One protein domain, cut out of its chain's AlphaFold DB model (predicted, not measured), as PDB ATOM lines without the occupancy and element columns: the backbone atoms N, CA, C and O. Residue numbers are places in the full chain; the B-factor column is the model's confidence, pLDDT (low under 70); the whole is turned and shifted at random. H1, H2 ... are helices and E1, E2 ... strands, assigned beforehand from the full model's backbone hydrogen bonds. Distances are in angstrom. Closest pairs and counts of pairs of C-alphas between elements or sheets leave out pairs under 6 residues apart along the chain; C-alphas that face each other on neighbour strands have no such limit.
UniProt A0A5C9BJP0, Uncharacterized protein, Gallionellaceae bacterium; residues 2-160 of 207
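What this domain is: This is residues 2 to 160 of the 207 residues of an uncharacterized protein of Gallionellaceae bacterium (UniProt A0A5C9BJP0). A long helix, H4, runs along one face of a twisted sheet of four strands and reaches past it, and on its residues 67 to 77 the helices H5, H6 and H8 gather, with the short H7 packing on H6 and H8. H1 packs on H4 and, side by side, on H5, while the short helices H2 and H3 only graze the sheet. The printed part has 159 residues, with eight named helices and four named strands along the chain in the order H1 E1 H2 E2 H3 H4 H5 H6 H7 E3 E4 H8; the class is mixed, helices and strands. The sheet runs E1 E2 E4 E3, antiparallel throughout. The whole is compact, with a radius of gyration of the C-alphas of 16.8 A and spans of 49 by 36 by 23 A.

How they stand to each other: In the sheet, E3, residues 129 to 136, and E4, residues 142 to 149, are an antiparallel hairpin, with N 133 and O 145 2.9 A apart, within hydrogen-bond range. E2, residues 39 to 42, is the other neighbour of E4, antiparallel, with N 40 and O 144 at 2.8 A. E1, residues 18 to 20, is an edge strand antiparallel to E2, with N 41 and O 19 at 2.7 A. The sheet is only just strongly twisted, its C-alphas lying up to 4.1 A off their best plane. H4, residues 52 to 77, is on the sheet at a height of 9.2 A, over E4 and along the strands, at 21 degrees to E4 on the local plane; this makes two layers, a helix on one face of a sheet. H2, residues 23 to 26, and H3, residues 45 to 50, are on the sheet but only graze it. H4 is also the hub, touching four helices. H1, residues 2 to 12, touches residues 61 to 68 of H4 at a steep tilt of 48 degrees, closest at the C-alphas of Phe 9 and Gly 64, 6.6 A. H5, residues 90 to 98, touches H1 at a shallow tilt of 12 degrees, opposite ways, closest at the C-alphas of Phe 8 and Val 96, 5.9 A. H6, residues 101 to 116, touches residues 72 to 77 of H4, closest at the C-alphas of Val 76 and Arg 111, 4.9 A. H8, residues 152 to 158, touches residues 73 to 77 of H4, closest at the C-alphas of Ser 77 and Ile 155, 5.7 A. H7, residues 118 to 123, touches H8, with the C-alphas of Ala 121 and Thr 156 6.5 A apart, and touches H6 only at the corner, with the C-alphas of Cys 114 and Ala 121 4.7 A apart. In H1, H4, H5, H7 and H8 every O i to N i+4 pair is within hydrogen-bond range; H6 has 11 of 12, H3 has 0 of 2 but 3 of 3 O i to N i+3 pairs, and H2 is too short for an i+4 pair.

Where its parts are: E3 measures 21.2 A from first to last C-alpha and E4 21.8 A; E2 and E1 are short, with four and three residues. H4 is 37.2 A long, from C-alpha 52 at (66.682, 23.777, 94.754) to C-alpha 77 at (31.286, 28.195, 84.230). H6 is 22.9 A long and H1 15.5 A, beginning at C-alpha 2 at (46.179, 42.514, 82.401). H8 ends at C-alpha 158 at (29.919, 22.804, 82.426).

The domain as a whole: The two C-alphas farthest apart, those of Gly 47 and Val 116, are 51.2 A apart. The printed part has no cut. The links H2 to E2 and H4 to H5 are long, with 12 residues each; the others are tight. The mean pLDDT of the printed part is 84.4, and residues 122 to 130 and 148 to 160 are under 70, with a mean of 51 in H8.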
ATOM      1  N   HIS A   2      44.712  42.451  82.374       76.88
ATOM      2  CA  HIS A   2      46.179  42.514  82.401       76.88
ATOM      3  C   HIS A   2      46.735  42.953  83.763       76.88
ATOM      4  O   HIS A   2      47.604  42.287  84.312       76.88
ATOM      5  N   ASP A   3      46.157  44.003  84.351       83.44
ATOM      6  CA  ASP A   3      46.613  44.521  85.646       83.44
ATOM      7  C   ASP A   3      46.282  43.571  86.803       83.44
ATOM      8  O   ASP A   3      47.152  43.283  87.611       83.44
ATOM      9  N   VAL A   4      45.072  42.997  86.827       86.19
ATOM     10  CA  VAL A   4      44.671  41.979  87.824       86.19
ATOM     11  C   VAL A   4      45.571  40.748  87.758       86.19
ATOM     12  O   VAL A   4      45.943  40.185  88.781       86.19
ATOM     13  N   TYR A   5      45.920  40.325  86.541       84.19
ATOM     14  CA  TYR A   5      46.830  39.214  86.312       84.19
ATOM     15  C   TYR A   5      48.197  39.516  86.927       84.19
ATOM     16  O   TYR A   5      48.674  38.745  87.750       84.19
ATOM     17  N   ARG A   6      48.797  40.666  86.595       83.81
ATOM     18  CA  ARG A   6      50.082  41.088  87.175       83.81
ATOM     19  C   ARG A   6      50.020  41.204  88.693       83.81
ATOM     20  O   ARG A   6      50.842  40.600  89.363       83.81
ATOM     21  N   GLU A   7      49.009  41.888  89.220       89.56
ATOM     22  CA  GLU A   7      48.826  42.073  90.660       89.56
ATOM     23  C   GLU A   7      48.724  40.737  91.403       89.56
ATOM     24  O   GLU A   7      49.317  40.584  92.469       89.56
ATOM     25  N   PHE A   8      48.005  39.761  90.843       92.00
ATOM     26  CA  PHE A   8      47.895  38.436  91.443       92.00
ATOM     27  C   PHE A   8      49.258  37.753  91.531       92.00
ATOM     28  O   PHE A   8      49.623  37.289  92.603       92.00
ATOM     29  N   PHE A   9      50.027  37.723  90.442       89.31
ATOM     30  CA  PHE A   9      51.350  37.098  90.454       89.31
ATOM     31  C   PHE A   9      52.353  37.851  91.334       89.31
ATOM     32  O   PHE A   9      53.142  37.207  92.016       89.31
ATOM     33  N   ASP A  10      52.291  39.181  91.368       88.56
ATOM     34  CA  ASP A  10      53.163  40.008  92.207       88.56
ATOM     35  C   ASP A  10      52.886  39.812  93.707       88.56
ATOM     36  O   ASP A  10      53.808  39.907  94.516       88.56
ATOM     37  N   LYS A  11      51.630  39.546  94.093       91.31
ATOM     38  CA  LYS A  11      51.247  39.291  95.493       91.31
ATOM     39  C   LYS A  11      51.384  37.826  95.895       91.31
ATOM     40  O   LYS A  11      51.821  37.551  97.005       91.31
ATOM     41  N   ALA A  12      51.021  36.903  95.006       90.56
ATOM     42  CA  ALA A  12      51.030  35.472  95.295       90.56
ATOM     43  C   ALA A  12      52.446  34.889  95.287       90.56
ATOM     44  O   ALA A  12      52.724  33.944  96.021       90.56
ATOM     45  N   LEU A  13      53.345  35.417  94.449       91.62
ATOM     46  CA  LEU A  13      54.672  34.842  94.267       91.62
ATOM     47  C   LEU A  13      55.763  35.694  94.928       91.62
ATOM     48  O   LEU A  13      56.077  36.787  94.460       91.62
ATOM     49  N   ASP A  14      56.437  35.157  95.952       89.94
ATOM     50  CA  ASP A  14      57.612  35.801  96.564       89.94
ATOM     51  C   ASP A  14      58.929  35.365  95.892       89.94
ATOM     52  O   ASP A  14      59.809  34.748  96.499       89.94
ATOM     53  N   LEU A  15      59.071  35.685  94.603       93.38
ATOM     54  CA  LEU A  15      60.198  35.223  93.787       93.38
ATOM     55  C   LEU A  15      61.483  36.035  94.041       93.38
ATOM     56  O   LEU A  15      61.549  37.265  93.865       93.38
ATOM     57  N   LYS A  16      62.570  35.351  94.409       93.94
ATOM     58  CA  LYS A  16      63.896  35.952  94.611       93.94
ATOM     59  C   LYS A  16      64.810  35.746  93.405       93.94
ATOM     60  O   LYS A  16      65.545  36.673  93.066       93.94
ATOM     61  N   ILE A  17      64.751  34.584  92.759       96.19
ATOM     62  CA  ILE A  17      65.581  34.186  91.614       96.19
ATOM     63  C   ILE A  17      64.907  34.544  90.287       96.19
ATOM     64  O   ILE A  17      65.578  35.014  89.371       96.19
ATOM     65  N   LEU A  18      63.597  34.340  90.164       95.69
ATOM     66  CA  LEU A  18      62.819  34.676  88.975       95.69
ATOM     67  C   LEU A  18      62.346  36.132  89.057       95.69
ATOM     68  O   LEU A  18      61.460  36.466  89.841       95.69
ATOM     69  N   LYS A  19      62.929  37.025  88.250       94.56
ATOM     70  CA  LYS A  19      62.552  38.451  88.235       94.56
ATOM     71  C   LYS A  19      61.690  38.793  87.030       94.56
ATOM     72  O   LYS A  19      62.080  38.408  85.933       94.56
ATOM     73  N   PRO A  20      60.560  39.512  87.193       91.19
ATOM     74  CA  PRO A  20      59.711  39.884  86.067       91.19
ATOM     75  C   PRO A  20      60.520  40.531  84.937       91.19
ATOM     76  O   PRO A  20      61.277  41.473  85.167       91.19
ATOM     77  N   ALA A  21      60.367  40.006  83.726       90.69
ATOM     78  CA  ALA A  21      60.984  40.534  82.517       90.69
ATOM     79  C   ALA A  21      59.959  41.357  81.731       90.69
ATOM     80  O   ALA A  21      58.779  41.000  81.653       90.69
ATOM     81  N   SER A  22      60.407  42.463  81.131       87.31
ATOM     82  CA  SER A  22      59.570  43.208  80.193       87.31
ATOM     83  C   SER A  22      59.350  42.396  78.912       87.31
ATOM     84  O   SER A  22      60.129  41.498  78.590       87.31
ATOM     85  N   GLU A  23      58.308  42.719  78.145       81.50
ATOM     86  CA  GLU A  23      58.062  42.058  76.855       81.50
ATOM     87  C   GLU A  23      59.236  42.261  75.885       81.50
ATOM     88  O   GLU A  23      59.648  41.322  75.210       81.50
ATOM     89  N   ALA A  24      59.837  43.455  75.882       83.94
ATOM     90  CA  ALA A  24      61.013  43.756  75.070       83.94
ATOM     91  C   ALA A  24      62.241  42.925  75.478       83.94
ATOM     92  O   ALA A  24      63.030  42.548  74.615       83.94
ATOM     93  N   ASP A  25      62.389  42.620  76.770       86.56
ATOM     94  CA  ASP A  25      63.493  41.803  77.277       86.56
ATOM     95  C   ASP A  25      63.254  40.304  77.078       86.56
ATOM     96  O   ASP A  25      64.210  39.545  76.940       86.56
ATOM     97  N   ALA A  26      62.003  39.848  77.076       86.56
ATOM     98  CA  ALA A  26      61.671  38.438  76.891       86.56
ATOM     99  C   ALA A  26      61.688  38.025  75.409       86.56
ATOM    100  O   ALA A  26      62.089  36.914  75.074       86.56
ATOM    101  N   CYS A  27      61.265  38.920  74.517       85.38
ATOM    102  CA  CYS A  27      61.005  38.605  73.119       85.38
ATOM    103  C   CYS A  27      62.266  38.217  72.316       85.38
ATOM    104  O   CYS A  27      63.285  38.906  72.327       85.38
ATOM    105  N   ILE A  28      62.159  37.123  71.563       84.44
ATOM    106  CA  ILE A  28      63.084  36.687  70.517       84.44
ATOM    107  C   ILE A  28      62.703  37.430  69.235       84.44
ATOM    108  O   ILE A  28      61.668  37.130  68.627       84.44
ATOM    109  N   LYS A  29      63.545  38.361  68.774       83.75
ATOM    110  CA  LYS A  29      63.237  39.258  67.642       83.75
ATOM    111  C   LYS A  29      62.831  38.525  66.372       83.75
ATOM    112  O   LYS A  29      61.978  39.014  65.638       83.75
ATOM    113  N   LEU A  30      63.426  37.360  66.109       76.69
ATOM    114  CA  LEU A  30      63.144  36.600  64.891       76.69
ATOM    115  C   LEU A  30      61.686  36.122  64.821       76.69
ATOM    116  O   LEU A  30      61.102  36.066  63.738       76.69
ATOM    117  N   THR A  31      61.111  35.748  65.965       75.31
ATOM    118  CA  THR A  31      59.784  35.116  66.033       75.31
ATOM    119  C   THR A  31      58.722  36.027  66.637       75.31
ATOM    120  O   THR A  31      57.535  35.769  66.456       75.31
ATOM    121  N   GLY A  32      59.127  37.072  67.361       76.25
ATOM    122  CA  GLY A  32      58.226  37.866  68.191       76.25
ATOM    123  C   GLY A  32      57.794  37.148  69.477       76.25
ATOM    124  O   GLY A  32      56.955  37.667  70.206       76.25
ATOM    125  N   TYR A  33      58.317  35.947  69.753       75.12
ATOM    126  CA  TYR A  33      57.922  35.135  70.900       75.12
ATOM    127  C   TYR A  33      58.776  35.436  72.142       75.12
ATOM    128  O   TYR A  33      59.994  35.491  72.008       75.12
ATOM    129  N   PRO A  34      58.201  35.485  73.358       77.19
ATOM    130  CA  PRO A  34      56.776  35.442  73.651       77.19
ATOM    131  C   PRO A  34      56.135  36.825  73.502       77.19
ATOM    132  O   PRO A  34      56.701  37.826  73.932       77.19
ATOM    133  N   GLN A  35      54.917  36.859  72.963       73.62
ATOM    134  CA  GLN A  35      54.114  38.077  72.871       73.62
ATOM    135  C   GLN A  35      52.973  38.016  73.889       73.62
ATOM    136  O   GLN A  35      52.193  37.062  73.890       73.62
ATOM    137  N   GLY A  36      52.882  39.015  74.769       72.62
ATOM    138  CA  GLY A  36      51.828  39.106  75.785       72.62
ATOM    139  C   GLY A  36      51.804  38.000  76.855       72.62
ATOM    140  O   GLY A  36      50.836  37.927  77.611       72.62
ATOM    141  N   LEU A  37      52.834  37.147  76.947       78.31
ATOM    142  CA  LEU A  37      52.953  36.138  78.008       78.31
ATOM    143  C   LEU A  37      53.804  36.663  79.170       78.31
ATOM    144  O   LEU A  37      54.810  37.344  78.937       78.31
ATOM    145  N   PRO A  38      53.465  36.312  80.422       84.75
ATOM    146  CA  PRO A  38      54.326  36.628  81.550       84.75
ATOM    147  C   PRO A  38      55.673  35.925  81.396       84.75
ATOM    148  O   PRO A  38      55.758  34.768  80.971       84.75
ATOM    149  N   SER A  39      56.729  36.648  81.732       90.62
ATOM    150  CA  SER A  39      58.095  36.171  81.595       90.62
ATOM    151  C   SER A  39      58.926  36.633  82.784       90.62
ATOM    152  O   SER A  39      58.719  37.733  83.295       90.62
ATOM    153  N   TRP A  40      59.878  35.803  83.201       94.31
ATOM    154  CA  TRP A  40      60.817  36.098  84.276       94.31
ATOM    155  C   TRP A  40      62.245  35.784  83.840       94.31
ATOM    156  O   TRP A  40      62.520  34.704  83.321       94.31
ATOM    157  N   GLU A  41      63.167  36.708  84.077       95.75
ATOM    158  CA  GLU A  41      64.599  36.484  83.921       95.75
ATOM    159  C   GLU A  41      65.141  35.665  85.098       95.75
ATOM    160  O   GLU A  41      64.894  35.982  86.265       95.75
ATOM    161  N   ILE A  42      65.925  34.634  84.784       97.00
ATOM    162  CA  ILE A  42      66.594  33.781  85.766       97.00
ATOM    163  C   ILE A  42      67.868  34.477  86.249       97.00
ATOM    164  O   ILE A  42      68.889  34.501  85.552       97.00
ATOM    165  N   GLN A  43      67.829  35.012  87.469       96.62
ATOM    166  CA  GLN A  43      68.995  35.640  88.082       96.62
ATOM    167  C   GLN A  43      70.094  34.605  88.360       96.62
ATOM    168  O   GLN A  43      69.834  33.502  88.838       96.62
ATOM    169  N   GLY A  44      71.346  34.952  88.041       92.44
ATOM    170  CA  GLY A  44      72.485  34.025  88.132       92.44
ATOM    171  C   GLY A  44      72.625  33.059  86.945       92.44
ATOM    172  O   GLY A  44      73.526  32.214  86.941       92.44
ATOM    173  N   GLY A  45      71.776  33.187  85.917       93.50
ATOM    174  CA  GLY A  45      71.884  32.432  84.670       93.50
ATOM    175  C   GLY A  45      71.859  30.915  84.881       93.50
ATOM    176  O   GLY A  45      71.158  30.400  85.747       93.50
ATOM    177  N   ALA A  46      72.640  30.171  84.090       92.94
ATOM    178  CA  ALA A  46      72.623  28.703  84.118       92.94
ATOM    179  C   ALA A  46      73.076  28.108  85.468       92.94
ATOM    180  O   ALA A  46      72.766  26.956  85.771       92.94
ATOM    181  N   GLY A  47      73.793  28.882  86.293       94.38
ATOM    182  CA  GLY A  47      74.170  28.471  87.645       94.38
ATOM    183  C   GLY A  47      72.961  28.253  88.561       94.38
ATOM    184  O   GLY A  47      73.019  27.387  89.434       94.38
ATOM    185  N   ALA A  48      71.853  28.964  88.319       95.00
ATOM    186  CA  ALA A  48      70.632  28.868  89.116       95.00
ATOM    187  C   ALA A  48      69.999  27.467  89.084       95.00
ATOM    188  O   ALA A  48      69.425  27.045  90.081       95.00
ATOM    189  N   PHE A  49      70.173  26.700  88.000       94.19
ATOM    190  CA  PHE A  49      69.599  25.351  87.865       94.19
ATOM    191  C   PHE A  49      70.136  24.339  88.880       94.19
ATOM    192  O   PHE A  49      69.500  23.314  89.127       94.19
ATOM    193  N   LYS A  50      71.296  24.621  89.487       94.69
ATOM    194  CA  LYS A  50      71.869  23.801  90.565       94.69
ATOM    195  C   LYS A  50      71.200  24.055  91.918       94.69
ATOM    196  O   LYS A  50      71.418  23.293  92.854       94.69
ATOM    197  N   SER A  51      70.427  25.132  92.041       95.31
ATOM    198  CA  SER A  51      69.757  25.527  93.275       95.31
ATOM    199  C   SER A  51      68.362  24.917  93.356       95.31
ATOM    200  O   SER A  51      67.542  25.103  92.462       95.31
ATOM    201  N   VAL A  52      68.048  24.258  94.472       95.38
ATOM    202  CA  VAL A  52      66.682  23.777  94.754       95.38
ATOM    203  C   VAL A  52      65.695  24.947  94.874       95.38
ATOM    204  O   VAL A  52      64.529  24.806  94.521       95.38
ATOM    205  N   TYR A  53      66.162  26.125  95.299       96.00
ATOM    206  CA  TYR A  53      65.319  27.319  95.403       96.00
ATOM    207  C   TYR A  53      64.804  27.796  94.043       96.00
ATOM    208  O   TYR A  53      63.670  28.253  93.964       96.00
ATOM    209  N   PHE A  54      65.589  27.632  92.969       96.25
ATOM    210  CA  PHE A  54      65.120  27.944  91.618       96.25
ATOM    211  C   PHE A  54      63.921  27.067  91.247       96.25
ATOM    212  O   PHE A  54      62.904  27.578  90.794       96.25
ATOM    213  N   TRP A  55      64.019  25.756  91.480       95.31
ATOM    214  CA  TRP A  55      62.942  24.819  91.161       95.31
ATOM    215  C   TRP A  55      61.700  25.046  92.027       95.31
ATOM    216  O   TRP A  55      60.586  24.940  91.528       95.31
ATOM    217  N   LYS A  56      61.880  25.456  93.288       95.94
ATOM    218  CA  LYS A  56      60.766  25.875  94.145       95.94
ATOM    219  C   LYS A  56      60.019  27.081  93.561       95.94
ATOM    220  O   LYS A  56      58.797  27.041  93.468       95.94
ATOM    221  N   GLU A  57      60.738  28.123  93.149       96.31
ATOM    222  CA  GLU A  57      60.143  29.308  92.513       96.31
ATOM    223  C   GLU A  57      59.491  28.974  91.162       96.31
ATOM    224  O   GLU A  57      58.421  29.483  90.830       96.31
ATOM    225  N   TYR A  58      60.109  28.077  90.391       94.31
ATOM    226  CA  TYR A  58      59.560  27.570  89.136       94.31
ATOM    227  C   TYR A  58      58.202  26.875  89.354       94.31
ATOM    228  O   TYR A  58      57.247  27.161  88.629       94.31
ATOM    229  N   ASP A  59      58.086  26.050  90.400       93.19
ATOM    230  CA  ASP A  59      56.828  25.410  90.805       93.19
ATOM    231  C   ASP A  59      55.797  26.413  91.345       93.19
ATOM    232  O   ASP A  59      54.601  26.260  91.101       93.19
ATOM    233  N   GLU A  60      56.226  27.439  92.085       94.62
ATOM    234  CA  GLU A  60      55.340  28.502  92.579       94.62
ATOM    235  C   GLU A  60      54.687  29.268  91.423       94.62
ATOM    236  O   GLU A  60      53.473  29.478  91.446       94.62
ATOM    237  N   VAL A  61      55.444  29.576  90.361       92.62
ATOM    238  CA  VAL A  61      54.887  30.161  89.128       92.62
ATOM    239  C   VAL A  61      53.790  29.277  88.538       92.62
ATOM    240  O   VAL A  61      52.713  29.777  88.200       92.62
ATOM    241  N   LEU A  62      54.024  27.964  88.444       90.19
ATOM    242  CA  LEU A  62      53.026  27.024  87.934       90.19
ATOM    243  C   LEU A  62      51.778  26.979  88.829       90.19
ATOM    244  O   LEU A  62      50.660  27.031  88.318       90.19
ATOM    245  N   LYS A  63      51.946  26.928  90.154       91.19
ATOM    246  CA  LYS A  63      50.836  26.923  91.124       91.19
ATOM    247  C   LYS A  63      49.987  28.189  91.032       91.19
ATOM    248  O   LYS A  63      48.764  28.086  90.968       91.19
ATOM    249  N   GLY A  64      50.617  29.364  90.958       91.75
ATOM    250  CA  GLY A  64      49.902  30.635  90.834       91.75
ATOM    251  C   GLY A  64      49.111  30.687  89.531       91.75
ATOM    252  O   GLY A  64      47.938  31.052  89.507       91.75
ATOM    253  N   PHE A  65      49.710  30.204  88.443       88.81
ATOM    254  CA  PHE A  65      49.028  30.080  87.160       88.81
ATOM    255  C   PHE A  65      47.824  29.140  87.221       88.81
ATOM    256  O   PHE A  65      46.753  29.476  86.711       88.81
ATOM    257  N   ILE A  66      47.963  27.990  87.881       87.00
ATOM    258  CA  ILE A  66      46.862  27.049  88.093       87.00
ATOM    259  C   ILE A  66      45.724  27.720  88.872       87.00
ATOM    260  O   ILE A  66      44.578  27.644  88.427       87.00
ATOM    261  N   ASP A  67      46.015  28.409  89.973       92.00
ATOM    262  CA  ASP A  67      45.000  29.072  90.796       92.00
ATOM    263  C   ASP A  67      44.286  30.202  90.059       92.00
ATOM    264  O   ASP A  67      43.051  30.257  90.078       92.00
ATOM    265  N   PHE A  68      45.032  31.059  89.357       91.19
ATOM    266  CA  PHE A  68      44.461  32.152  88.575       91.19
ATOM    267  C   PHE A  68      43.439  31.623  87.568       91.19
ATOM    268  O   PHE A  68      42.284  32.056  87.538       91.19
ATOM    269  N   TYR A  69      43.849  30.653  86.747       86.50
ATOM    270  CA  TYR A  69      43.001  30.147  85.675       86.50
ATOM    271  C   TYR A  69      41.880  29.244  86.189       86.50
ATOM    272  O   TYR A  69      40.757  29.376  85.708       86.50
ATOM    273  N   ARG A  70      42.117  28.375  87.183       87.19
ATOM    274  CA  ARG A  70      41.043  27.575  87.804       87.19
ATOM    275  C   ARG A  70      39.962  28.482  88.393       87.19
ATOM    276  O   ARG A  70      38.782  28.232  88.162       87.19
ATOM    277  N   THR A  71      40.358  29.555  89.078       91.44
ATOM    278  CA  THR A  71      39.431  30.554  89.630       91.44
ATOM    279  C   THR A  71      38.698  31.306  88.522       91.44
ATOM    280  O   THR A  71      37.483  31.468  88.578       91.44
ATOM    281  N   PHE A  72      39.404  31.747  87.478       89.44
ATOM    282  CA  PHE A  72      38.766  32.439  86.359       89.44
ATOM    283  C   PHE A  72      37.714  31.554  85.688       89.44
ATOM    284  O   PHE A  72      36.586  31.985  85.452       89.44
ATOM    285  N   PHE A  73      38.055  30.293  85.424       83.56
ATOM    286  CA  PHE A  73      37.148  29.374  84.754       83.56
ATOM    287  C   PHE A  73      35.991  28.916  85.625       83.56
ATOM    288  O   PHE A  73      34.905  28.751  85.078       83.56
ATOM    289  N   SER A  74      36.164  28.788  86.943       87.06
ATOM    290  CA  SER A  74      35.028  28.523  87.827       87.06
ATOM    291  C   SER A  74      34.002  29.659  87.772       87.06
ATOM    292  O   SER A  74      32.807  29.382  87.711       87.06
ATOM    293  N   GLN A  75      34.446  30.920  87.679       89.81
ATOM    294  CA  GLN A  75      33.551  32.074  87.500       89.81
ATOM    295  C   GLN A  75      32.897  32.135  86.113       89.81
ATOM    296  O   GLN A  75      31.754  32.588  85.970       89.81
ATOM    297  N   VAL A  76      33.612  31.691  85.073       86.06
ATOM    298  CA  VAL A  76      33.058  31.574  83.716       86.06
ATOM    299  C   VAL A  76      31.999  30.474  83.664       86.06
ATOM    300  O   VAL A  76      30.944  30.688  83.078       86.06
ATOM    301  N   SER A  77      32.236  29.311  84.272       81.38
ATOM    302  CA  SER A  77      31.286  28.195  84.230       81.38
ATOM    303  C   SER A  77      30.089  28.400  85.154       81.38
ATOM    304  O   SER A  77      28.964  28.069  84.791       81.38
ATOM    305  N   THR A  78      30.321  28.968  86.337       84.88
ATOM    306  CA  THR A  78      29.323  29.099  87.398       84.88
ATOM    307  C   THR A  78      29.327  30.531  87.908       84.88
ATOM    308  O   THR A  78      30.320  31.025  88.437       84.88
ATOM    309  N   HIS A  79      28.201  31.225  87.750       83.69
ATOM    310  CA  HIS A  79      28.072  32.597  88.231       83.69
ATOM    311  C   HIS A  79      28.275  32.667  89.750       83.69
ATOM    312  O   HIS A  79      27.544  32.013  90.490       83.69
ATOM    313  N   ASN A  80      29.225  33.498  90.194       87.56
ATOM    314  CA  ASN A  80      29.612  33.640  91.600       87.56
ATOM    315  C   ASN A  80      29.996  32.298  92.236       87.56
ATOM    316  O   ASN A  80      29.550  31.977  93.339       87.56
ATOM    317  N   ALA A  81      30.805  31.502  91.531       90.31
ATOM    318  CA  ALA A  81      31.341  30.272  92.094       90.31
ATOM    319  C   ALA A  81      32.062  30.569  93.423       90.31
ATOM    320  O   ALA A  81      32.759  31.588  93.518       90.31
ATOM    321  N   PRO A  82      31.930  29.710  94.445       94.06
ATOM    322  CA  PRO A  82      32.763  29.826  95.632       94.06
ATOM    323  C   PRO A  82      34.238  29.605  95.269       94.06
ATOM    324  O   PRO A  82      34.568  29.098  94.190       94.06
ATOM    325  N   MET A  83      35.136  29.960  96.190       95.62
ATOM    326  CA  MET A  83      36.543  29.581  96.078       95.62
ATOM    327  C   MET A  83      36.651  28.059  95.919       95.62
ATOM    328  O   MET A  83      35.960  27.305  96.608       95.62
ATOM    329  N   LEU A  84      37.488  27.614  94.981       92.31
ATOM    330  CA  LEU A  84      37.705  26.190  94.758       92.31
ATOM    331  C   LEU A  84      38.439  25.567  95.954       92.31
ATOM    332  O   LEU A  84      39.273  26.236  96.567       92.31
ATOM    333  N   PRO A  85      38.179  24.284  96.263       90.88
ATOM    334  CA  PRO A  85      39.029  23.555  97.188       90.88
ATOM    335  C   PRO A  85      40.440  23.415  96.599       90.88
ATOM    336  O   PRO A  85      40.625  23.370  95.372       90.88
ATOM    337  N   ASP A  86      41.426  23.334  97.490       92.69
ATOM    338  CA  ASP A  86      42.826  23.069  97.150       92.69
ATOM    339  C   ASP A  86      43.440  24.119  96.208       92.69
ATOM    340  O   ASP A  86      44.125  23.787  95.235       92.69
ATOM    341  N   VAL A  87      43.150  25.398  96.460       94.81
ATOM    342  CA  VAL A  87      43.951  26.503  95.913       94.81
ATOM    343  C   VAL A  87      45.248  26.635  96.712       94.81
ATOM    344  O   VAL A  87      45.262  26.442  97.929       94.81
ATOM    345  N   TYR A  88      46.342  26.948  96.029       96.19
ATOM    346  CA  TYR A  88      47.662  27.134  96.631       96.19
ATOM    347  C   TYR A  88      47.813  28.500  97.316       96.19
ATOM    348  O   TYR A  88      48.509  28.592  98.326       96.19
ATOM    349  N   PHE A  89      47.141  29.533  96.798       97.06
ATOM    350  CA  PHE A  89      47.208  30.932  97.237       97.06
ATOM    351  C   PHE A  89      45.811  31.466  97.616       97.06
ATOM    352  O   PHE A  89      45.254  32.324  96.924       97.06
ATOM    353  N   PRO A  90      45.170  30.928  98.674       96.94
ATOM    354  CA  PRO A  90      43.779  31.248  99.013       96.94
ATOM    355  C   PRO A  90      43.549  32.729  99.339       96.94
ATOM    356  O   PRO A  90      42.499  33.277  98.990       96.94
ATOM    357  N   GLU A  91      44.511  33.389  99.984       96.56
ATOM    358  CA  GLU A  91      44.396  34.800 100.364       96.56
ATOM    359  C   GLU A  91      44.370  35.708  99.129       96.56
ATOM    360  O   GLU A  91      43.501  36.578  99.011       96.56
ATOM    361  N   GLU A  92      45.255  35.470  98.160       96.88
ATOM    362  CA  GLU A  92      45.331  36.224  96.908       96.88
ATOM    363  C   GLU A  92      44.177  35.876  95.969       96.88
ATOM    364  O   GLU A  92      43.604  36.766  95.339       96.88
ATOM    365  N   VAL A  93      43.759  34.605  95.914       96.62
ATOM    366  CA  VAL A  93      42.553  34.206  95.175       96.62
ATOM    367  C   VAL A  93      41.337  34.959  95.710       96.62
ATOM    368  O   VAL A  93      40.550  35.494  94.928       96.62
ATOM    369  N   GLY A  94      41.185  35.055  97.029       95.38
ATOM    370  CA  GLY A  94      40.114  35.833  97.640       95.38
ATOM    371  C   GLY A  94      40.235  37.320  97.308       95.38
ATOM    372  O   GLY A  94      39.374  37.889  96.636       95.38
ATOM    373  N   SER A  95      41.304  37.948  97.789       94.38
ATOM    374  CA  SER A  95      41.461  39.405  97.818       94.38
ATOM    375  C   SER A  95      41.739  40.048  96.456       94.38
ATOM    376  O   SER A  95      41.271  41.161  96.214       94.38
ATOM    377  N   VAL A  96      42.458  39.366  95.558       95.25
ATOM    378  CA  VAL A  96      42.890  39.914  94.258       95.25
ATOM    379  C   VAL A  96      42.003  39.443  93.108       95.25
ATOM    380  O   VAL A  96      41.820  40.188  92.148       95.25
ATOM    381  N   LEU A  97      41.427  38.235  93.184       95.00
ATOM    382  CA  LEU A  97      40.583  37.698  92.107       95.00
ATOM    383  C   LEU A  97      39.091  37.811  92.430       95.00
ATOM    384  O   LEU A  97      38.366  38.537  91.751       95.00
ATOM    385  N   LEU A  98      38.616  37.114  93.465       94.81
ATOM    386  CA  LEU A  98      37.181  36.989  93.751       94.81
ATOM    387  C   LEU A  98      36.546  38.302  94.233       94.81
ATOM    388  O   LEU A  98      35.391  38.572  93.906       94.81
ATOM    389  N   PHE A  99      37.293  39.147  94.949       93.19
ATOM    390  CA  PHE A  99      36.849  40.491  95.343       93.19
ATOM    391  C   PHE A  99      37.123  41.577  94.285       93.19
ATOM    392  O   PHE A  99      36.809  42.748  94.506       93.19
ATOM    393  N   ASN A 100      37.657  41.220  93.112       94.38
ATOM    394  CA  ASN A 100      37.976  42.180  92.061       94.38
ATOM    395  C   ASN A 100      36.858  42.286  91.009       94.38
ATOM    396  O   ASN A 100      36.589  41.370  90.230       94.38
ATOM    397  N   ASN A 101      36.230  43.461  90.934       92.56
ATOM    398  CA  ASN A 101      35.120  43.715  90.014       92.56
ATOM    399  C   ASN A 101      35.488  43.540  88.532       92.56
ATOM    400  O   ASN A 101      34.643  43.110  87.745       92.56
ATOM    401  N   ASP A 102      36.712  43.873  88.126       92.69
ATOM    402  CA  ASP A 102      37.132  43.762  86.726       92.69
ATOM    403  C   ASP A 102      37.392  42.310  86.330       92.69
ATOM    404  O   ASP A 102      37.044  41.904  85.215       92.69
ATOM    405  N   PHE A 103      37.924  41.510  87.256       92.44
ATOM    406  CA  PHE A 103      38.031  40.062  87.102       92.44
ATOM    407  C   PHE A 103      36.649  39.433  86.894       92.44
ATOM    408  O   PHE A 103      36.399  38.790  85.871       92.44
ATOM    409  N   MET A 104      35.711  39.723  87.801       94.19
ATOM    410  CA  MET A 104      34.351  39.178  87.767       94.19
ATOM    411  C   MET A 104      33.572  39.618  86.519       94.19
ATOM    412  O   MET A 104      32.913  38.803  85.866       94.19
ATOM    413  N   LYS A 105      33.681  40.893  86.116       93.31
ATOM    414  CA  LYS A 105      33.080  41.395  84.867       93.31
ATOM    415  C   LYS A 105      33.654  40.702  83.638       93.31
ATOM    416  O   LYS A 105      32.913  40.445  82.691       93.31
ATOM    417  N   THR A 106      34.952  40.411  83.631       90.75
ATOM    418  CA  THR A 106      35.586  39.724  82.502       90.75
ATOM    419  C   THR A 106      35.123  38.274  82.419       90.75
ATOM    420  O   THR A 106      34.700  37.848  81.346       90.75
ATOM    421  N   ALA A 107      35.099  37.546  83.539       89.31
ATOM    422  CA  ALA A 107      34.565  36.187  83.582       89.31
ATOM    423  C   ALA A 107      33.101  36.139  83.106       89.31
ATOM    424  O   ALA A 107      32.744  35.310  82.270       89.31
ATOM    425  N   LYS A 108      32.272  37.102  83.542       91.19
ATOM    426  CA  LYS A 108      30.900  37.271  83.045       91.19
ATOM    427  C   LYS A 108      30.851  37.479  81.530       91.19
ATOM    428  O   LYS A 108      30.105  36.774  80.865       91.19
ATOM    429  N   LYS A 109      31.641  38.405  80.977       90.88
ATOM    430  CA  LYS A 109      31.669  38.661  79.524       90.88
ATOM    431  C   LYS A 109      32.020  37.402  78.731       90.88
ATOM    432  O   LYS A 109      31.360  37.113  77.739       90.88
ATOM    433  N   VAL A 110      33.027  36.649  79.182       86.69
ATOM    434  CA  VAL A 110      33.430  35.390  78.538       86.69
ATOM    435  C   VAL A 110      32.307  34.358  78.619       86.69
ATOM    436  O   VAL A 110      31.981  33.753  77.601       86.69
ATOM    437  N   ARG A 111      31.668  34.189  79.783       85.00
ATOM    438  CA  ARG A 111      30.523  33.281  79.947       85.00
ATOM    439  C   ARG A 111      29.372  33.642  79.017       85.00
ATOM    440  O   ARG A 111      28.891  32.783  78.284       85.00
ATOM    441  N   ASP A 112      28.945  34.901  79.049       89.25
ATOM    442  CA  ASP A 112      27.795  35.378  78.287       89.25
ATOM    443  C   ASP A 112      28.040  35.182  76.773       89.25
ATOM    444  O   ASP A 112      27.135  34.765  76.053       89.25
ATOM    445  N   HIS A 113      29.282  35.368  76.298       86.69
ATOM    446  CA  HIS A 113      29.670  35.072  74.911       86.69
ATOM    447  C   HIS A 113      29.679  33.560  74.616       86.69
ATOM    448  O   HIS A 113      29.149  33.136  73.591       86.69
ATOM    449  N   CYS A 114      30.191  32.722  75.523       81.81
ATOM    450  CA  CYS A 114      30.173  31.261  75.348       81.81
ATOM    451  C   CYS A 114      28.757  30.678  75.218       81.81
ATOM    452  O   CYS A 114      28.580  29.689  74.511       81.81
ATOM    453  N   ILE A 115      27.764  31.274  75.885       82.81
ATOM    454  CA  ILE A 115      26.364  30.821  75.837       82.81
ATOM    455  C   ILE A 115      25.749  31.047  74.449       82.81
ATOM    456  O   ILE A 115      24.961  30.227  73.984       82.81
ATOM    457  N   VAL A 116      26.099  32.152  73.783       86.56
ATOM    458  CA  VAL A 116      25.470  32.560  72.515       86.56
ATOM    459  C   VAL A 116      26.279  32.178  71.274       86.56
ATOM    460  O   VAL A 116      25.731  32.146  70.175       86.56
ATOM    461  N   ASP A 117      27.572  31.879  71.427       83.12
ATOM    462  CA  ASP A 117      28.486  31.592  70.321       83.12
ATOM    463  C   ASP A 117      29.239  30.272  70.539       83.12
ATOM    464  O   ASP A 117      30.293  30.197  71.176       83.12
ATOM    465  N   ALA A 118      28.713  29.210  69.926       78.75
ATOM    466  CA  ALA A 118      29.322  27.887  69.962       78.75
ATOM    467  C   ALA A 118      30.712  27.837  69.293       78.75
ATOM    468  O   ALA A 118      31.528  26.988  69.657       78.75
ATOM    469  N   LYS A 119      31.013  28.725  68.330       76.75
ATOM    470  CA  LYS A 119      32.344  28.792  67.700       76.75
ATOM    471  C   LYS A 119      33.349  29.427  68.651       76.75
ATOM    472  O   LYS A 119      34.449  28.899  68.789       76.75
ATOM    473  N   TYR A 120      32.965  30.496  69.343       77.44
ATOM    474  CA  TYR A 120      33.779  31.102  70.396       77.44
ATOM    475  C   TYR A 120      34.038  30.117  71.543       77.44
ATOM    476  O   TYR A 120      35.191  29.886  71.910       77.44
ATOM    477  N   ALA A 121      32.992  29.437  72.022       73.38
ATOM    478  CA  ALA A 121      33.108  28.387  73.034       73.38
ATOM    479  C   ALA A 121      34.018  27.221  72.582       73.38
ATOM    480  O   ALA A 121      34.718  26.614  73.392       73.38
ATOM    481  N   ASN A 122      34.058  26.913  71.280       68.38
ATOM    482  CA  ASN A 122      34.980  25.926  70.713       68.38
ATOM    483  C   ASN A 122      36.424  26.450  70.582       68.38
ATOM    484  O   ASN A 122      37.371  25.701  70.814       68.38
ATOM    485  N   ALA A 123      36.618  27.727  70.252       68.19
ATOM    486  CA  ALA A 123      37.946  28.322  70.101       68.19
ATOM    487  C   ALA A 123      38.727  28.342  71.425       68.19
ATOM    488  O   ALA A 123      39.936  28.123  71.440       68.19
ATOM    489  N   ILE A 124      38.033  28.504  72.554       65.38
ATOM    490  CA  ILE A 124      38.647  28.461  73.887       65.38
ATOM    491  C   ILE A 124      38.987  27.030  74.369       65.38
ATOM    492  O   ILE A 124      39.526  26.899  75.469       65.38
ATOM    493  N   ARG A 125      38.721  25.971  73.567       57.34
ATOM    494  CA  ARG A 125      38.581  24.526  73.930       57.34
ATOM    495  C   ARG A 125      39.798  23.589  73.813       57.34
ATOM    496  O   ARG A 125      39.737  22.448  74.264       57.34
ATOM    497  N   TRP A 126      40.903  24.040  73.255       43.81
ATOM    498  CA  TRP A 126      42.187  23.337  73.120       43.81
ATOM    499  C   TRP A 126      42.980  22.989  74.413       43.81
ATOM    500  O   TRP A 126      43.947  23.660  74.717       43.81
ATOM    501  N   GLN A 127      42.654  21.861  75.066       43.03
ATOM    502  CA  GLN A 127      43.504  21.007  75.951       43.03
ATOM    503  C   GLN A 127      44.478  21.677  76.954       43.03
ATOM    504  O   GLN A 127      45.434  22.294  76.495       43.03
ATOM    505  N   PRO A 128      44.378  21.427  78.285       45.62
ATOM    506  CA  PRO A 128      45.278  22.019  79.276       45.62
ATOM    507  C   PRO A 128      46.713  21.540  79.049       45.62
ATOM    508  O   PRO A 128      47.141  20.501  79.542       45.62
ATOM    509  N   ALA A 129      47.467  22.322  78.295       49.50
ATOM    510  CA  ALA A 129      48.903  22.206  78.206       49.50
ATOM    511  C   ALA A 129      49.455  23.528  78.715       49.50
ATOM    512  O   ALA A 129      49.672  24.484  77.970       49.50
ATOM    513  N   PHE A 130      49.655  23.584  80.027       65.06
ATOM    514  CA  PHE A 130      50.539  24.586  80.590       65.06
ATOM    515  C   PHE A 130      51.928  24.281  80.054       65.06
ATOM    516  O   PHE A 130      52.499  23.226  80.333       65.06
ATOM    517  N   LYS A 131      52.442  25.173  79.215       75.19
ATOM    518  CA  LYS A 131      53.822  25.084  78.759       75.19
ATOM    519  C   LYS A 131      54.595  26.125  79.529       75.19
ATOM    520  O   LYS A 131      54.598  27.299  79.170       75.19
ATOM    521  N   GLN A 132      55.203  25.678  80.618       82.38
ATOM    522  CA  GLN A 132      56.268  26.427  81.251       82.38
ATOM    523  C   GLN A 132      57.559  26.045  80.541       82.38
ATOM    524  O   GLN A 132      57.906  24.869  80.449       82.38
ATOM    525  N   ILE A 133      58.228  27.029  79.956       87.94
ATOM    526  CA  ILE A 133      59.432  26.796  79.168       87.94
ATOM    527  C   ILE A 133      60.554  27.698  79.646       87.94
ATOM    528  O   ILE A 133      60.322  28.799  80.149       87.94
ATOM    529  N   ILE A 134      61.774  27.207  79.461       91.62
ATOM    530  CA  ILE A 134      63.002  27.946  79.706       91.62
ATOM    531  C   ILE A 134      63.710  28.095  78.370       91.62
ATOM    532  O   ILE A 134      63.932  27.103  77.676       91.62
ATOM    533  N   TYR A 135      64.066  29.317  78.004       90.56
ATOM    534  CA  TYR A 135      64.780  29.602  76.765       90.56
ATOM    535  C   TYR A 135      65.800  30.716  76.976       90.56
ATOM    536  O   TYR A 135      65.868  31.330  78.041       90.56
ATOM    537  N   ARG A 136      66.629  30.949  75.959       90.69
ATOM    538  CA  ARG A 136      67.587  32.049  75.932       90.69
ATOM    539  C   ARG A 136      67.079  33.130  74.984       90.69
ATOM    540  O   ARG A 136      66.727  32.805  73.855       90.69
ATOM    541  N   ASN A 137      67.029  34.378  75.438       89.94
ATOM    542  CA  ASN A 137      66.676  35.511  74.579       89.94
ATOM    543  C   ASN A 137      67.876  35.961  73.718       89.94
ATOM    544  O   ASN A 137      68.995  35.462  73.874       89.94
ATOM    545  N   ASP A 138      67.662  36.965  72.865       86.94
ATOM    546  CA  ASP A 138      68.695  37.505  71.966       86.94
ATOM    547  C   ASP A 138      69.900  38.119  72.707       86.94
ATOM    548  O   ASP A 138      70.997  38.195  72.160       86.94
ATOM    549  N   ALA A 139      69.720  38.549  73.961       90.69
ATOM    550  CA  ALA A 139      70.787  39.079  74.814       90.69
ATOM    551  C   ALA A 139      71.546  37.980  75.585       90.69
ATOM    552  O   ALA A 139      72.399  38.275  76.422       90.69
ATOM    553  N   GLY A 140      71.222  36.709  75.353       90.38
ATOM    554  CA  GLY A 140      71.841  35.582  76.035       90.38
ATOM    555  C   GLY A 140      71.299  35.306  77.442       90.38
ATOM    556  O   GLY A 140      71.797  34.393  78.105       90.38
ATOM    557  N   LYS A 141      70.281  36.037  77.906       93.44
ATOM    558  CA  LYS A 141      69.643  35.850  79.218       93.44
ATOM    559  C   LYS A 141      68.718  34.642  79.196       93.44
ATOM    560  O   LYS A 141      68.080  34.365  78.182       93.44
ATOM    561  N   LEU A 142      68.636  33.929  80.316       95.38
ATOM    562  CA  LEU A 142      67.699  32.820  80.472       95.38
ATOM    563  C   LEU A 142      66.360  33.341  80.981       95.38
ATOM    564  O   LEU A 142      66.314  34.032  81.996       95.38
ATOM    565  N   ILE A 143      65.292  32.986  80.277       95.06
ATOM    566  CA  ILE A 143      63.932  33.437  80.543       95.06
ATOM    567  C   ILE A 143      63.048  32.224  80.815       95.06
ATOM    568  O   ILE A 143      63.075  31.246  80.066       95.06
ATOM    569  N   VAL A 144      62.246  32.308  81.873       94.31
ATOM    570  CA  VAL A 144      61.093  31.439  82.109       94.31
ATOM    571  C   VAL A 144      59.860  32.149  81.577       94.31
ATOM    572  O   VAL A 144      59.612  33.295  81.935       94.31
ATOM    573  N   THR A 145      59.054  31.474  80.769       90.44
ATOM    574  CA  THR A 145      57.694  31.931  80.454       90.44
ATOM    575  C   THR A 145      56.720  30.787  80.663       90.44
ATOM    576  O   THR A 145      57.089  29.616  80.546       90.44
ATOM    577  N   ILE A 146      55.484  31.124  81.007       85.19
ATOM    578  CA  ILE A 146      54.394  30.164  81.124       85.19
ATOM    579  C   ILE A 146      53.264  30.603  80.206       85.19
ATOM    580  O   ILE A 146      52.790  31.739  80.266       85.19
ATOM    581  N   SER A 147      52.845  29.695  79.330       75.81
ATOM    582  CA  SER A 147      51.689  29.903  78.474       75.81
ATOM    583  C   SER A 147      50.568  28.950  78.847       75.81
ATOM    584  O   SER A 147      50.783  27.776  79.165       75.81
ATOM    585  N   GLN A 148      49.344  29.452  78.730       65.31
ATOM    586  CA  GLN A 148      48.172  28.606  78.656       65.31
ATOM    587  C   GLN A 148      48.028  28.156  77.201       65.31
ATOM    588  O   GLN A 148      47.665  28.959  76.344       65.31
ATOM    589  N   ASN A 149      48.231  26.873  76.912       52.50
ATOM    590  CA  ASN A 149      47.466  26.276  75.827       52.50
ATOM    591  C   ASN A 149      46.153  25.813  76.461       52.50
ATOM    592  O   ASN A 149      46.145  24.908  77.286       52.50
ATOM    593  N   SER A 150      45.132  26.632  76.209       48.66
ATOM    594  CA  SER A 150      43.681  26.449  76.292       48.66
ATOM    595  C   SER A 150      43.037  25.375  77.222       48.66
ATOM    596  O   SER A 150      43.476  24.255  77.407       48.66
ATOM    597  N   ILE A 151      41.917  25.738  77.868       51.00
ATOM    598  CA  ILE A 151      41.245  24.949  78.933       51.00
ATOM    599  C   ILE A 151      39.735  24.769  78.651       51.00
ATOM    600  O   ILE A 151      38.921  24.550  79.537       51.00
ATOM    601  N   GLY A 152      39.263  24.881  77.413       47.00
ATOM    602  CA  GLY A 152      37.806  24.992  77.219       47.00
ATOM    603  C   GLY A 152      37.020  23.677  77.252       47.00
ATOM    604  O   GLY A 152      35.797  23.759  77.265       47.00
ATOM    605  N   ASN A 153      37.637  22.485  77.312       46.84
ATOM    606  CA  ASN A 153      36.863  21.238  77.481       46.84
ATOM    607  C   ASN A 153      35.989  21.302  78.750       46.84
ATOM    608  O   ASN A 153      34.776  21.127  78.649       46.84
ATOM    609  N   ALA A 154      36.572  21.692  79.890       49.41
ATOM    610  CA  ALA A 154      35.847  21.839  81.152       49.41
ATOM    611  C   ALA A 154      34.732  22.897  81.067       49.41
ATOM    612  O   ALA A 154      33.617  22.663  81.518       49.41
ATOM    613  N   ILE A 155      34.996  24.039  80.424       52.28
ATOM    614  CA  ILE A 155      34.031  25.145  80.306       52.28
ATOM    615  C   ILE A 155      32.811  24.727  79.484       52.28
ATOM    616  O   ILE A 155      31.683  24.958  79.888       52.28
ATOM    617  N   THR A 156      33.015  24.094  78.331       51.94
ATOM    618  CA  THR A 156      31.902  23.706  77.445       51.94
ATOM    619  C   THR A 156      31.025  22.586  78.000       51.94
ATOM    620  O   THR A 156      29.822  22.608  77.766       51.94
ATOM    621  N   GLU A 157      31.601  21.627  78.735       55.00
ATOM    622  CA  GLU A 157      30.827  20.584  79.421       55.00
ATOM    623  C   GLU A 157      30.010  21.187  80.566       55.00
ATOM    624  O   GLU A 157      28.819  20.910  80.676       55.00
ATOM    625  N   LEU A 158      30.611  22.092  81.349       52.31
ATOM    626  CA  LEU A 158      29.919  22.804  82.426       52.31
ATOM    627  C   LEU A 158      28.838  23.769  81.915       52.31
ATOM    628  O   LEU A 158      27.810  23.928  82.565       52.31
ATOM    629  N   LEU A 159      29.037  24.393  80.749       56.66
ATOM    630  CA  LEU A 159      28.055  25.283  80.114       56.66
ATOM    631  C   LEU A 159      26.995  24.535  79.282       56.66
ATOM    632  O   LEU A 159      26.155  25.178  78.657       56.66
ATOM    633  N   GLY A 160      27.028  23.198  79.228       54.16
ATOM    634  CA  GLY A 160      26.074  22.397  78.447       54.16
ATOM    635  C   GLY A 160      26.197  22.561  76.924       54.16
ATOM    636  O   GLY A 160      25.320  22.126  76.179       54.16
TER     637      GLY A 160